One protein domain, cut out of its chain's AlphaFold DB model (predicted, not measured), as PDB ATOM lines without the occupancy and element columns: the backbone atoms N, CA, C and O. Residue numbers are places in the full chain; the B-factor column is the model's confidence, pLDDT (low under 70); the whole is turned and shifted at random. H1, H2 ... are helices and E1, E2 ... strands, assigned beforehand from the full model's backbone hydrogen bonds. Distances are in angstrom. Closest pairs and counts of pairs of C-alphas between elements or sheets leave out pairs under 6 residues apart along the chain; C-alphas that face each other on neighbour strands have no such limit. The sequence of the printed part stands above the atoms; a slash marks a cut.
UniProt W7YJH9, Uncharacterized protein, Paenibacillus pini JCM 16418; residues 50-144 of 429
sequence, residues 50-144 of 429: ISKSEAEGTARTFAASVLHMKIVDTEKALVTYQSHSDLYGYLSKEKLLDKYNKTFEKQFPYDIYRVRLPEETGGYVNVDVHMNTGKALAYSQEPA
ATOM      1  N   ILE A  50     152.532 161.339 176.866       93.62
ATOM      2  CA  ILE A  50     152.378 161.710 178.278       93.62
ATOM      3  C   ILE A  50     153.474 161.073 179.135       93.62
ATOM      4  O   ILE A  50     154.044 160.034 178.798       93.62
ATOM      5  N   SER A  51     153.754 161.667 180.291       94.38
ATOM      6  CA  SER A  51     154.706 161.066 181.227       94.38
ATOM      7  C   SER A  51     154.101 159.860 181.965       94.38
ATOM      8  O   SER A  51     152.887 159.758 182.134       94.38
ATOM      9  N   LYS A  52     154.945 158.964 182.500       93.81
ATOM     10  CA  LYS A  52     154.475 157.863 183.367       93.81
ATOM     11  C   LYS A  52     153.738 158.365 184.614       93.81
ATOM     12  O   LYS A  52     152.792 157.724 185.049       93.81
ATOM     13  N   SER A  53     154.162 159.506 185.163       94.19
ATOM     14  CA  SER A  53     153.514 160.130 186.322       94.19
ATOM     15  C   SER A  53     152.132 160.684 185.973       94.19
ATOM     16  O   SER A  53     151.229 160.626 186.798       94.19
ATOM     17  N   GLU A  54     151.962 161.208 184.760       95.50
ATOM     18  CA  GLU A  54     150.667 161.675 184.258       95.50
ATOM     19  C   GLU A  54     149.715 160.495 184.037       95.50
ATOM     20  O   GLU A  54     148.574 160.541 184.485       95.50
ATOM     21  N   ALA A  55     150.211 159.396 183.453       96.75
ATOM     22  CA  ALA A  55     149.442 158.160 183.321       96.75
ATOM     23  C   ALA A  55     149.011 157.599 184.689       96.75
ATOM     24  O   ALA A  55     147.855 157.213 184.853       96.75
ATOM     25  N   GLU A  56     149.914 157.591 185.677       96.44
ATOM     26  CA  GLU A  56     149.589 157.203 187.054       96.44
ATOM     27  C   GLU A  56     148.506 158.100 187.664       96.44
ATOM     28  O   GLU A  56     147.545 157.586 188.236       96.44
ATOM     29  N   GLY A  57     148.624 159.423 187.502       95.75
ATOM     30  CA  GLY A  57     147.630 160.384 187.975       95.75
ATOM     31  C   GLY A  57     146.243 160.108 187.393       95.75
ATOM     32  O   GLY A  57     145.287 159.937 188.149       95.75
ATOM     33  N   THR A  58     146.144 159.966 186.064       96.75
ATOM     34  CA  THR A  58     144.889 159.600 185.388       96.75
ATOM     35  C   THR A  58     144.331 158.289 185.933       96.75
ATOM     36  O   THR A  58     143.141 158.213 186.235       96.75
ATOM     37  N   ALA A  59     145.162 157.251 186.052       97.06
ATOM     38  CA  ALA A  59     144.721 155.938 186.505       97.06
ATOM     39  C   ALA A  59     144.168 155.981 187.936       97.06
ATOM     40  O   ALA A  59     143.114 155.402 188.190       97.06
ATOM     41  N   ARG A  60     144.828 156.704 188.855       95.88
ATOM     42  CA  ARG A  60     144.345 156.889 190.234       95.88
ATOM     43  C   ARG A  60     143.019 157.641 190.262       95.88
ATOM     44  O   ARG A  60     142.081 157.198 190.919       95.88
ATOM     45  N   THR A  61     142.907 158.734 189.505       95.50
ATOM     46  CA  THR A  61     141.647 159.480 189.390       95.50
ATOM     47  C   THR A  61     140.535 158.601 188.827       95.50
ATOM     48  O   THR A  61     139.431 158.606 189.364       95.50
ATOM     49  N   PHE A  62     140.811 157.817 187.786       96.06
ATOM     50  CA  PHE A  62     139.842 156.906 187.185       96.06
ATOM     51  C   PHE A  62     139.391 155.821 188.172       96.06
ATOM     52  O   PHE A  62     138.192 155.634 188.367       96.06
ATOM     53  N   ALA A  63     140.330 155.163 188.857       95.06
ATOM     54  CA  ALA A  63     140.021 154.132 189.843       95.06
ATOM     55  C   ALA A  63     139.165 154.672 191.004       95.06
ATOM     56  O   ALA A  63     138.188 154.035 191.387       95.06
ATOM     57  N   ALA A  64     139.470 155.869 191.515       92.94
ATOM     58  CA  ALA A  64     138.719 156.471 192.617       92.94
ATOM     59  C   ALA A  64     137.342 157.018 192.192       92.94
ATOM     60  O   ALA A  64     136.353 156.844 192.900       92.94
ATOM     61  N   SER A  65     137.264 157.699 191.042       92.62
ATOM     62  CA  SER A  65     136.047 158.418 190.625       92.62
ATOM     63  C   SER A  65     135.063 157.572 189.822       92.62
ATOM     64  O   SER A  65     133.859 157.767 189.967       92.62
ATOM     65  N   VAL A  66     135.558 156.655 188.984       91.44
ATOM     66  CA  VAL A  66     134.729 155.844 188.078       91.44
ATOM     67  C   VAL A  66     134.499 154.451 188.644       91.44
ATOM     68  O   VAL A  66     133.388 153.941 188.566       91.44
ATOM     69  N   LEU A  67     135.541 153.837 189.212       91.31
ATOM     70  CA  LEU A  67     135.447 152.483 189.763       91.31
ATOM     71  C   LEU A  67     135.186 152.462 191.275       91.31
ATOM     72  O   LEU A  67     134.959 151.395 191.833       91.31
ATOM     73  N   HIS A  68     135.209 153.624 191.937       91.44
ATOM     74  CA  HIS A  68     134.995 153.770 193.381       91.44
ATOM     75  C   HIS A  68     135.920 152.900 194.253       91.44
ATOM     76  O   HIS A  68     135.550 152.495 195.356       91.44
ATOM     77  N   MET A  69     137.140 152.632 193.777       88.69
ATOM     78  CA  MET A  69     138.121 151.800 194.475       88.69
ATOM     79  C   MET A  69     139.026 152.605 195.405       88.69
ATOM     80  O   MET A  69     139.398 153.745 195.118       88.69
ATOM     81  N   LYS A  70     139.420 151.970 196.513       88.50
ATOM     82  CA  LYS A  70     140.385 152.513 197.472       88.50
ATOM     83  C   LYS A  70     141.786 152.016 197.136       88.50
ATOM     84  O   LYS A  70     142.106 150.840 197.308       88.50
ATOM     85  N   ILE A  71     142.602 152.929 196.629       89.88
ATOM     86  CA  ILE A  71     143.968 152.656 196.193       89.88
ATOM     87  C   ILE A  71     144.938 153.018 197.315       89.88
ATOM     88  O   ILE A  71     144.785 154.051 197.959       89.88
ATOM     89  N   VAL A  72     145.968 152.196 197.514       87.00
ATOM     90  CA  VAL A  72     147.033 152.502 198.475       87.00
ATOM     91  C   VAL A  72     147.880 153.657 197.932       87.00
ATOM     92  O   VAL A  72     148.612 153.518 196.948       87.00
ATOM     93  N   ASP A  73     147.793 154.822 198.571       81.25
ATOM     94  CA  ASP A  73     148.526 156.023 198.142       81.25
ATOM     95  C   ASP A  73     150.020 155.987 198.487       81.25
ATOM     96  O   ASP A  73     150.827 156.674 197.859       81.25
ATOM     97  N   THR A  74     150.418 155.165 199.456       77.50
ATOM     98  CA  THR A  74     151.817 155.039 199.891       77.50
ATOM     99  C   THR A  74     152.648 154.116 198.998       77.50
ATOM    100  O   THR A  74     153.880 154.195 199.013       77.50
ATOM    101  N   GLU A  75     152.010 153.264 198.194       81.25
ATOM    102  CA  GLU A  75     152.692 152.355 197.279       81.25
ATOM    103  C   GLU A  75     152.817 152.945 195.869       81.25
ATOM    104  O   GLU A  75     151.885 153.527 195.303       81.25
ATOM    105  N   LYS A  76     154.004 152.774 195.273       85.06
ATOM    106  CA  LYS A  76     154.274 153.232 193.907       85.06
ATOM    107  C   LYS A  76     153.506 152.382 192.901       85.06
ATOM    108  O   LYS A  76     153.669 151.161 192.876       85.06
ATOM    109  N   ALA A  77     152.773 153.043 192.010       91.44
ATOM    110  CA  ALA A  77     152.156 152.375 190.878       91.44
ATOM    111  C   ALA A  77     153.218 151.771 189.951       91.44
ATOM    112  O   ALA A  77     154.290 152.342 189.718       91.44
ATOM    113  N   LEU A  78     152.899 150.621 189.362       92.88
ATOM    114  CA  LEU A  78     153.722 150.027 188.319       92.88
ATOM    115  C   LEU A  78     153.179 150.454 186.952       92.88
ATOM    116  O   LEU A  78     152.138 149.973 186.516       92.88
ATOM    117  N   VAL A  79     153.914 151.327 186.263       94.12
ATOM    118  CA  VAL A  79     153.560 151.808 184.918       94.12
ATOM    119  C   VAL A  79     154.386 151.082 183.856       94.12
ATOM    120  O   VAL A  79     155.608 151.282 183.756       94.12
ATOM    121  N   THR A  80     153.723 150.267 183.035       92.12
ATOM    122  CA  THR A  80     154.333 149.532 181.917       92.12
ATOM    123  C   THR A  80     153.768 149.974 180.571       92.12
ATOM    124  O   THR A  80     152.634 150.425 180.465       92.12
ATOM    125  N   TYR A  81     154.589 149.884 179.525       90.94
ATOM    126  CA  TYR A  81     154.138 150.070 178.146       90.94
ATOM    127  C   TYR A  81     153.598 148.741 177.623       90.94
ATOM    128  O   TYR A  81     154.284 147.720 177.739       90.94
ATOM    129  N   GLN A  82     152.398 148.762 177.051       89.19
ATOM    130  CA  GLN A  82     151.791 147.609 176.395       89.19
ATOM    131  C   GLN A  82     151.339 147.966 174.986       89.19
ATOM    132  O   GLN A  82     150.984 149.105 174.696       89.19
ATOM    133  N   SER A  83     151.399 146.966 174.112       90.19
ATOM    134  CA  SER A  83     151.046 147.088 172.707       90.19
ATOM    135  C   SER A  83     150.204 145.882 172.313       90.19
ATOM    136  O   SER A  83     150.619 144.746 172.565       90.19
ATOM    137  N   HIS A  84     149.050 146.105 171.692       91.00
ATOM    138  CA  HIS A  84     148.233 145.066 171.065       91.00
ATOM    139  C   HIS A  84     148.915 144.611 169.773       91.00
ATOM    140  O   HIS A  84     148.527 144.984 168.663       91.00
ATOM    141  N   SER A  85     149.972 143.808 169.926       89.56
ATOM    142  CA  SER A  85     150.849 143.375 168.834       89.56
ATOM    143  C   SER A  85     150.113 142.651 167.716       89.56
ATOM    144  O   SER A  85     150.513 142.772 166.563       89.56
ATOM    145  N   ASP A  86     149.041 141.930 168.039       91.19
ATOM    146  CA  ASP A  86     148.241 141.209 167.049       91.19
ATOM    147  C   ASP A  86     147.491 142.189 166.141       91.19
ATOM    148  O   ASP A  86     147.516 142.058 164.915       91.19
ATOM    149  N   LEU A  87     146.877 143.221 166.729       93.50
ATOM    150  CA  LEU A  87     146.198 144.275 165.981       93.50
ATOM    151  C   LEU A  87     147.199 145.084 165.160       93.50
ATOM    152  O   LEU A  87     147.006 145.258 163.958       93.50
ATOM    153  N   TYR A  88     148.297 145.525 165.776       92.19
ATOM    154  CA  TYR A  88     149.362 146.228 165.064       92.19
ATOM    155  C   TYR A  88     149.927 145.382 163.912       92.19
ATOM    156  O   TYR A  88     150.109 145.881 162.804       92.19
ATOM    157  N   GLY A  89     150.164 144.089 164.146       91.25
ATOM    158  CA  GLY A  89     150.659 143.140 163.152       91.25
ATOM    159  C   GLY A  89     149.701 142.971 161.975       91.25
ATOM    160  O   GLY A  89     150.137 143.007 160.823       91.25
ATOM    161  N   TYR A  90     148.396 142.870 162.242       94.19
ATOM    162  CA  TYR A  90     147.362 142.866 161.206       94.19
ATOM    163  C   TYR A  90     147.357 144.169 160.405       94.19
ATOM    164  O   TYR A  90     147.446 144.140 159.178       94.19
ATOM    165  N   LEU A  91     147.311 145.314 161.090       94.06
ATOM    166  CA  LEU A  91     147.281 146.623 160.444       94.06
ATOM    167  C   LEU A  91     148.536 146.869 159.602       94.06
ATOM    168  O   LEU A  91     148.428 147.397 158.499       94.06
ATOM    169  N   SER A  92     149.710 146.464 160.083       90.44
ATOM    170  CA  SER A  92     150.971 146.589 159.352       90.44
ATOM    171  C   SER A  92     150.995 145.673 158.127       90.44
ATOM    172  O   SER A  92     151.232 146.143 157.013       90.44
ATOM    173  N   LYS A  93     150.655 144.385 158.296       90.19
ATOM    174  CA  LYS A  93     150.615 143.408 157.195       90.19
ATOM    175  C   LYS A  93     149.675 143.852 156.077       90.19
ATOM    176  O   LYS A  93     150.020 143.746 154.902       90.19
ATOM    177  N   GLU A  94     148.506 144.367 156.445       93.75
ATOM    178  CA  GLU A  94     147.480 144.787 155.495       93.75
ATOM    179  C   GLU A  94     147.617 146.244 155.024       93.75
ATOM    180  O   GLU A  94     146.788 146.705 154.232       93.75
ATOM    181  N   LYS A  95     148.663 146.961 155.471       93.69
ATOM    182  CA  LYS A  95     148.939 148.376 155.151       93.69
ATOM    183  C   LYS A  95     147.785 149.317 155.527       93.69
ATOM    184  O   LYS A  95     147.403 150.208 154.773       93.69
ATOM    185  N   LEU A  96     147.201 149.091 156.701       94.56
ATOM    186  CA  LEU A  96     146.050 149.816 157.243       94.56
ATOM    187  C   LEU A  96     146.417 150.810 158.358       94.56
ATOM    188  O   LEU A  96     145.526 151.529 158.815       94.56
ATOM    189  N   LEU A  97     147.687 150.883 158.779       92.44
ATOM    190  CA  LEU A  97     148.139 151.738 159.889       92.44
ATOM    191  C   LEU A  97     147.759 153.212 159.701       92.44
ATOM    192  O   LEU A  97     147.123 153.789 160.577       92.44
ATOM    193  N   ASP A  98     148.041 153.808 158.541       90.69
ATOM    194  CA  ASP A  98     147.710 155.218 158.285       90.69
ATOM    195  C   ASP A  98     146.209 155.507 158.380       90.69
ATOM    196  O   ASP A  98     145.793 156.541 158.911       90.69
ATOM    197  N   LYS A  99     145.381 154.593 157.860       94.00
ATOM    198  CA  LYS A  99     143.923 154.716 157.938       94.00
ATOM    199  C   LYS A  99     143.477 154.622 159.395       94.00
ATOM    200  O   LYS A  99     142.741 155.491 159.849       94.00
ATOM    201  N   TYR A 100     143.971 153.618 160.116       94.62
ATOM    202  CA  TYR A 100     143.652 153.392 161.521       94.62
ATOM    203  C   TYR A 100     144.036 154.578 162.410       94.62
ATOM    204  O   TYR A 100     143.220 155.045 163.203       94.62
ATOM    205  N   ASN A 101     145.239 155.119 162.219       92.56
ATOM    206  CA  ASN A 101     145.765 156.241 162.992       92.56
ATOM    207  C   ASN A 101     144.927 157.512 162.816       92.56
ATOM    208  O   ASN A 101     144.743 158.284 163.755       92.56
ATOM    209  N   LYS A 102     144.360 157.718 161.623       91.88
ATOM    210  CA  LYS A 102     143.485 158.863 161.345       91.88
ATOM    211  C   LYS A 102     142.071 158.679 161.892       91.88
ATOM    212  O   LYS A 102     141.460 159.669 162.293       91.88
ATOM    213  N   THR A 103     141.535 157.457 161.881       94.31
ATOM    214  CA  THR A 103     140.114 157.212 162.180       94.31
ATOM    215  C   THR A 103     139.845 156.722 163.600       94.31
ATOM    216  O   THR A 103     138.832 157.111 164.173       94.31
ATOM    217  N   PHE A 104     140.705 155.867 164.158       94.75
ATOM    218  CA  PHE A 104     140.400 155.098 165.370       94.75
ATOM    219  C   PHE A 104     141.427 155.234 166.491       94.75
ATOM    220  O   PHE A 104     141.011 155.209 167.644       94.75
ATOM    221  N   GLU A 105     142.717 155.429 166.197       92.62
ATOM    222  CA  GLU A 105     143.792 155.356 167.210       92.62
ATOM    223  C   GLU A 105     143.549 156.244 168.436       92.62
ATOM    224  O   GLU A 105     143.704 155.776 169.555       92.62
ATOM    225  N   LYS A 106     143.017 157.459 168.255       90.56
ATOM    226  CA  LYS A 106     142.712 158.380 169.369       90.56
ATOM    227  C   LYS A 106     141.707 157.841 170.394       90.56
ATOM    228  O   LYS A 106     141.640 158.356 171.510       90.56
ATOM    229  N   GLN A 107     140.844 156.913 169.982       91.62
ATOM    230  CA  GLN A 107     139.804 156.305 170.820       91.62
ATOM    231  C   GLN A 107     140.130 154.851 171.163       91.62
ATOM    232  O   GLN A 107     139.767 154.387 172.236       91.62
ATOM    233  N   PHE A 108     140.814 154.154 170.258       94.44
ATOM    234  CA  PHE A 108     141.175 152.748 170.358       94.44
ATOM    235  C   PHE A 108     142.644 152.608 169.938       94.44
ATOM    236  O   PHE A 108     142.924 152.220 168.808       94.44
ATOM    237  N   PRO A 109     143.611 153.019 170.766       94.06
ATOM    238  CA  PRO A 109     145.013 152.867 170.428       94.06
ATOM    239  C   PRO A 109     145.430 151.406 170.569       94.06
ATOM    240  O   PRO A 109     144.953 150.684 171.440       94.06
ATOM    241  N   TYR A 110     146.384 150.992 169.740       92.62
ATOM    242  CA  TYR A 110     147.083 149.721 169.921       92.62
ATOM    243  C   TYR A 110     148.288 149.849 170.863       92.62
ATOM    244  O   TYR A 110     148.909 148.837 171.153       92.62
ATOM    245  N   ASP A 111     148.636 151.059 171.322       92.38
ATOM    246  CA  ASP A 111     149.746 151.338 172.237       92.38
ATOM    247  C   ASP A 111     149.262 152.142 173.454       92.38
ATOM    248  O   ASP A 111     148.682 153.224 173.328       92.38
ATOM    249  N   ILE A 112     149.522 151.616 174.649       95.00
ATOM    250  CA  ILE A 112     148.991 152.132 175.914       95.00
ATOM    251  C   ILE A 112     150.031 152.085 177.038       95.00
ATOM    252  O   ILE A 112     150.983 151.299 177.028       95.00
ATOM    253  N   TYR A 113     149.808 152.905 178.061       96.12
ATOM    254  CA  TYR A 113     150.378 152.687 179.382       96.12
ATOM    255  C   TYR A 113     149.407 151.868 180.221       96.12
ATOM    256  O   TYR A 113     148.321 152.342 180.535       96.12
ATOM    257  N   ARG A 114     149.814 150.667 180.636       96.25
ATOM    258  CA  ARG A 114     149.101 149.910 181.662       96.25
ATOM    259  C   ARG A 114     149.636 150.326 183.024       96.25
ATOM    260  O   ARG A 114     150.813 150.121 183.333       96.25
ATOM    261  N   VAL A 115     148.775 150.937 183.823       96.31
ATOM    262  CA  VAL A 115     149.086 151.359 185.185       96.31
ATOM    263  C   VAL A 115     148.474 150.361 186.146       96.31
ATOM    264  O   VAL A 115     147.255 150.236 186.213       96.31
ATOM    265  N   ARG A 116     149.317 149.667 186.904       95.00
ATOM    266  CA  ARG A 116     148.875 148.803 187.992       95.00
ATOM    267  C   ARG A 116     148.908 149.561 189.312       95.00
ATOM    268  O   ARG A 116     149.976 150.022 189.725       95.00
ATOM    269  N   LEU A 117     147.755 149.636 189.962       94.94
ATOM    270  CA  LEU A 117     147.544 150.292 191.243       94.94
ATOM    271  C   LEU A 117     147.197 149.240 192.308       94.94
ATOM    272  O   LEU A 117     146.271 148.461 192.085       94.94
ATOM    273  N   PRO A 118     147.926 149.187 193.431       92.38
ATOM    274  CA  PRO A 118     147.607 148.288 194.536       92.38
ATOM    275  C   PRO A 118     146.368 148.765 195.303       92.38
ATOM    276  O   PRO A 118     146.202 149.958 195.563       92.38
ATOM    277  N   GLU A 119     145.509 147.825 195.682       91.19
ATOM    278  CA  GLU A 119     144.286 148.083 196.453       91.19
ATOM    279  C   GLU A 119     144.505 147.865 197.957       91.19
ATOM    280  O   GLU A 119     145.283 146.999 198.361       91.19
ATOM    281  N   GLU A 120     143.796 148.625 198.804       87.62
ATOM    282  CA  GLU A 120     143.916 148.523 200.272       87.62
ATOM    283  C   GLU A 120     143.525 147.143 200.818       87.62
ATOM    284  O   GLU A 120     144.087 146.671 201.805       87.62
ATOM    285  N   THR A 121     142.568 146.479 200.171       84.00
ATOM    286  CA  THR A 121     142.046 145.159 200.554       84.00
ATOM    287  C   THR A 121     142.981 144.004 200.194       84.00
ATOM    288  O   THR A 121     142.670 142.849 200.480       84.00
ATOM    289  N   GLY A 122     144.128 144.302 199.577       81.31
ATOM    290  CA  GLY A 122     144.952 143.318 198.898       81.31
ATOM    291  C   GLY A 122     144.368 143.010 197.518       81.31
ATOM    292  O   GLY A 122     143.189 142.694 197.374       81.31
ATOM    293  N   GLY A 123     145.205 143.104 196.491       89.62
ATOM    294  CA  GLY A 123     144.786 143.026 195.093       89.62
ATOM    295  C   GLY A 123     145.374 144.175 194.285       89.62
ATOM    296  O   GLY A 123     146.218 144.935 194.777       89.62
ATOM    297  N   TYR A 124     144.965 144.283 193.029       92.31
ATOM    298  CA  TYR A 124     145.347 145.396 192.176       92.31
ATOM    299  C   TYR A 124     144.341 145.647 191.058       92.31
ATOM    300  O   TYR A 124     143.827 144.717 190.437       92.31
ATOM    301  N   VAL A 125     144.202 146.915 190.686       94.56
ATOM    302  CA  VAL A 125     143.556 147.320 189.440       94.56
ATOM    303  C   VAL A 125     144.622 147.646 188.401       94.56
ATOM    304  O   VAL A 125     145.592 148.354 188.672       94.56
ATOM    305  N   ASN A 126     144.442 147.149 187.181       95.81
ATOM    306  CA  ASN A 126     145.137 147.668 186.012       95.81
ATOM    307  C   ASN A 126     144.210 148.637 185.280       95.81
ATOM    308  O   ASN A 126     143.079 148.279 184.958       95.81
ATOM    309  N   VAL A 127     144.699 149.839 184.996       97.25
ATOM    310  CA  VAL A 127     144.023 150.828 184.154       97.25
ATOM    311  C   VAL A 127     144.885 151.080 182.929       97.25
ATOM    312  O   VAL A 127     146.073 151.392 183.047       97.25
ATOM    313  N   ASP A 128     144.281 150.964 181.756       97.25
ATOM    314  CA  ASP A 128     144.945 151.220 180.489       97.25
ATOM    315  C   ASP A 128     144.720 152.669 180.078       97.25
ATOM    316  O   ASP A 128     143.586 153.123 179.919       97.25
ATOM    317  N   VAL A 129     145.816 153.402 179.921       97.25
ATOM    318  CA  VAL A 129     145.834 154.831 179.625       97.25
ATOM    319  C   VAL A 129     146.448 155.059 178.253       97.25
ATOM    320  O   VAL A 129     147.545 154.590 177.942       97.25
ATOM    321  N   HIS A 130     145.757 155.829 177.423       95.62
ATOM    322  CA  HIS A 130     146.242 156.217 176.110       95.62
ATOM    323  C   HIS A 130     147.514 157.063 176.226       95.62
ATOM    324  O   HIS A 130     147.512 158.121 176.854       95.62
ATOM    325  N   MET A 131     148.576 156.668 175.523       92.94
ATOM    326  CA  MET A 131     149.881 157.339 175.610       92.94
ATOM    327  C   MET A 131     149.920 158.792 175.130       92.94
ATOM    328  O   MET A 131     150.730 159.563 175.629       92.94
ATOM    329  N   ASN A 132     149.077 159.180 174.174       91.00
ATOM    330  CA  ASN A 132     149.102 160.525 173.596       91.00
ATOM    331  C   ASN A 132     148.054 161.445 174.226       91.00
ATOM    332  O   ASN A 132     148.270 162.649 174.342       91.00
ATOM    333  N   THR A 133     146.899 160.892 174.608       92.06
ATOM    334  CA  THR A 133     145.766 161.688 175.103       92.06
ATOM    335  C   THR A 133     145.617 161.663 176.620       92.06
ATOM    336  O   THR A 133     144.873 162.485 177.149       92.06
ATOM    337  N   GLY A 134     146.270 160.730 177.321       94.00
ATOM    338  CA  GLY A 134     146.141 160.592 178.772       94.00
ATOM    339  C   GLY A 134     144.775 160.117 179.245       94.00
ATOM    340  O   GLY A 134     144.508 160.183 180.440       94.00
ATOM    341  N   LYS A 135     143.906 159.640 178.347       94.94
ATOM    342  CA  LYS A 135     142.584 159.107 178.697       94.94
ATOM    343  C   LYS A 135     142.682 157.657 179.152       94.94
ATOM    344  O   LYS A 135     143.385 156.876 178.520       94.94
ATOM    345  N   ALA A 136     141.946 157.293 180.199       96.12
ATOM    346  CA  ALA A 136     141.693 155.890 180.520       96.12
ATOM    347  C   ALA A 136     140.822 155.263 179.418       96.12
ATOM    348  O   ALA A 136     139.927 155.928 178.896       96.12
ATOM    349  N   LEU A 137     141.097 154.009 179.057       95.38
ATOM    350  CA  LEU A 137     140.476 153.300 177.928       95.38
ATOM    351  C   LEU A 137     139.909 151.929 178.295       95.38
ATOM    352  O   LEU A 137     138.903 151.510 177.729       95.38
ATOM    353  N   ALA A 138     140.560 151.239 179.223       96.38
ATOM    354  CA  ALA A 138     140.166 149.921 179.693       96.38
ATOM    355  C   ALA A 138     140.592 149.756 181.152       96.38
ATOM    356  O   ALA A 138     141.445 150.497 181.654       96.38
ATOM    357  N   TYR A 139     140.002 148.780 181.832       96.88
ATOM    358  CA  TYR A 139     140.436 148.398 183.170       96.88
ATOM    359  C   TYR A 139     140.237 146.906 183.423       96.88
ATOM    360  O   TYR A 139     139.399 146.255 182.798       96.88
ATOM    361  N   SER A 140     140.990 146.380 184.383       95.50
ATOM    362  CA  SER A 140     140.815 145.040 184.937       95.50
ATOM    363  C   SER A 140     141.112 145.057 186.429       95.50
ATOM    364  O   SER A 140     142.138 145.608 186.824       95.50
ATOM    365  N   GLN A 141     140.278 144.410 187.224       93.56
ATOM    366  CA  GLN A 141     140.471 144.228 188.659       93.56
ATOM    367  C   GLN A 141     141.006 142.818 188.924       93.56
ATOM    368  O   GLN A 141     140.604 141.867 188.256       93.56
ATOM    369  N   GLU A 142     141.924 142.691 189.873       90.94
ATOM    370  CA  GLU A 142     142.408 141.410 190.379       90.94
ATOM    371  C   GLU A 142     142.407 141.470 191.915       90.94
ATOM    372  O   GLU A 142     143.403 141.899 192.518       90.94
ATOM    373  N   PRO A 143     141.296 141.092 192.572       88.94
ATOM    374  CA  PRO A 143     141.236 141.067 194.029       88.94
ATOM    375  C   PRO A 143     142.230 140.046 194.604       88.94
ATOM    376  O   PRO A 143     142.610 139.085 193.932       88.94
ATOM    377  N   ALA A 144     142.641 140.198 195.869       87.06
ATOM    378  CA  ALA A 144     143.579 139.265 196.517       87.06
ATOM    379  C   ALA A 144     143.133 137.794 196.488       87.06
ATOM    380  O   ALA A 144     143.977 136.899 196.531       87.06
TER     381      ALA A 144
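AT A GLANCE: This is residues 50 to 144 of the 429 residues of an uncharacterized protein of Paenibacillus pini JCM 16418 (UniProt W7YJH9). A twisted sheet of four antiparallel strands has one helix, H1, running slantwise over one of its faces, while the other face bears no named helix. Beyond one end of the strands, between E1 and E2 along the chain, two short helices, H2 and H3, make a small head at one end of the long axis, joined at a corner. The printed part has 95 residues with three named helices and four named strands, in the order H1 E1 H2 H3 E2 E3 E4, and the sheet's order is E1 E2 E3 E4. The class is mixed, helices and strands, with H1 and the sheet making two layers, a helix on one face of a sheet. The whole is only just compact, close to loose, with a radius of gyration of the C-alphas of 14.6 A, and its outline is only just a rod, spanning 46 by 23 by 20 A.

HOW THE PARTS SIT: The sheet has two inner strands, E2, residues 111 to 118, and E3, residues 123 to 130. They are antiparallel and form a hairpin, with N 115 and O 127 within hydrogen-bond range at 2.8 A. E3 forms a second hairpin with the edge strand E4, residues 136 to 143, where N 126 and O 140 are 2.8 A apart; their directions stand at 169 degrees. E2, E3 and E4 are a meander, each strand the antiparallel neighbour of the one before. The other edge strand, E1, residues 78 to 83, is antiparallel to E2 at 153 degrees, with N 80 and O 114 at 2.9 A. From edge to edge the strands' lines turn by 58 degrees. H1, residues 52 to 65, is on the sheet at a height of 8.5 A. It lies over E2, E3 and E4, over E3 only just, with 3 C-alphas. On the local plane its line and that of E2 stand at 59.7 degrees, slantwise to the strands, only just short of across. The closest C-alphas of H1 and E3 are those of Ala 59 and Val 127, 5.7 A apart. H2, residues 85 to 93, and H3, residues 97 to 103, are not on the sheet. They touch only at the corner by their link, and only just, with 3 pairs of C-alphas within 8 A, the closest being those of Leu 91 and Leu 97 at 5.2 A. Their lines are about perpendicular, at 73 degrees. H1 is apart from both H2 and H3. In H1, H2 and H3 every O i to N i+4 pair is within hydrogen-bond range.

IN THESE COORDINATES: E2 measures 22.6 A from first to last C-alpha, E3 23.2 A, E4 20.1 A and E1 16.1 A. E4 ends at C-alpha 143, at (141.236, 141.067, 194.029). H1, the longest helix with 14 residues, begins at C-alpha 52, at (154.475, 157.863, 183.367), and is 19.8 A long. H2 is 11.6 A long and H3 10.0 A; H3 begins at C-alpha 97, at (148.139, 151.738, 159.889).

THE WHOLE: The two C-alphas farthest apart are those of Lys 95 and Thr 121, at 46.0 A. The link from H1 to E1, residues 66 to 77, is long; that from H3 to E2 is short but not tight, and the other four are tight. The printed part has no cut. Its mean pLDDT is 92.5, and no printed residue is under 70.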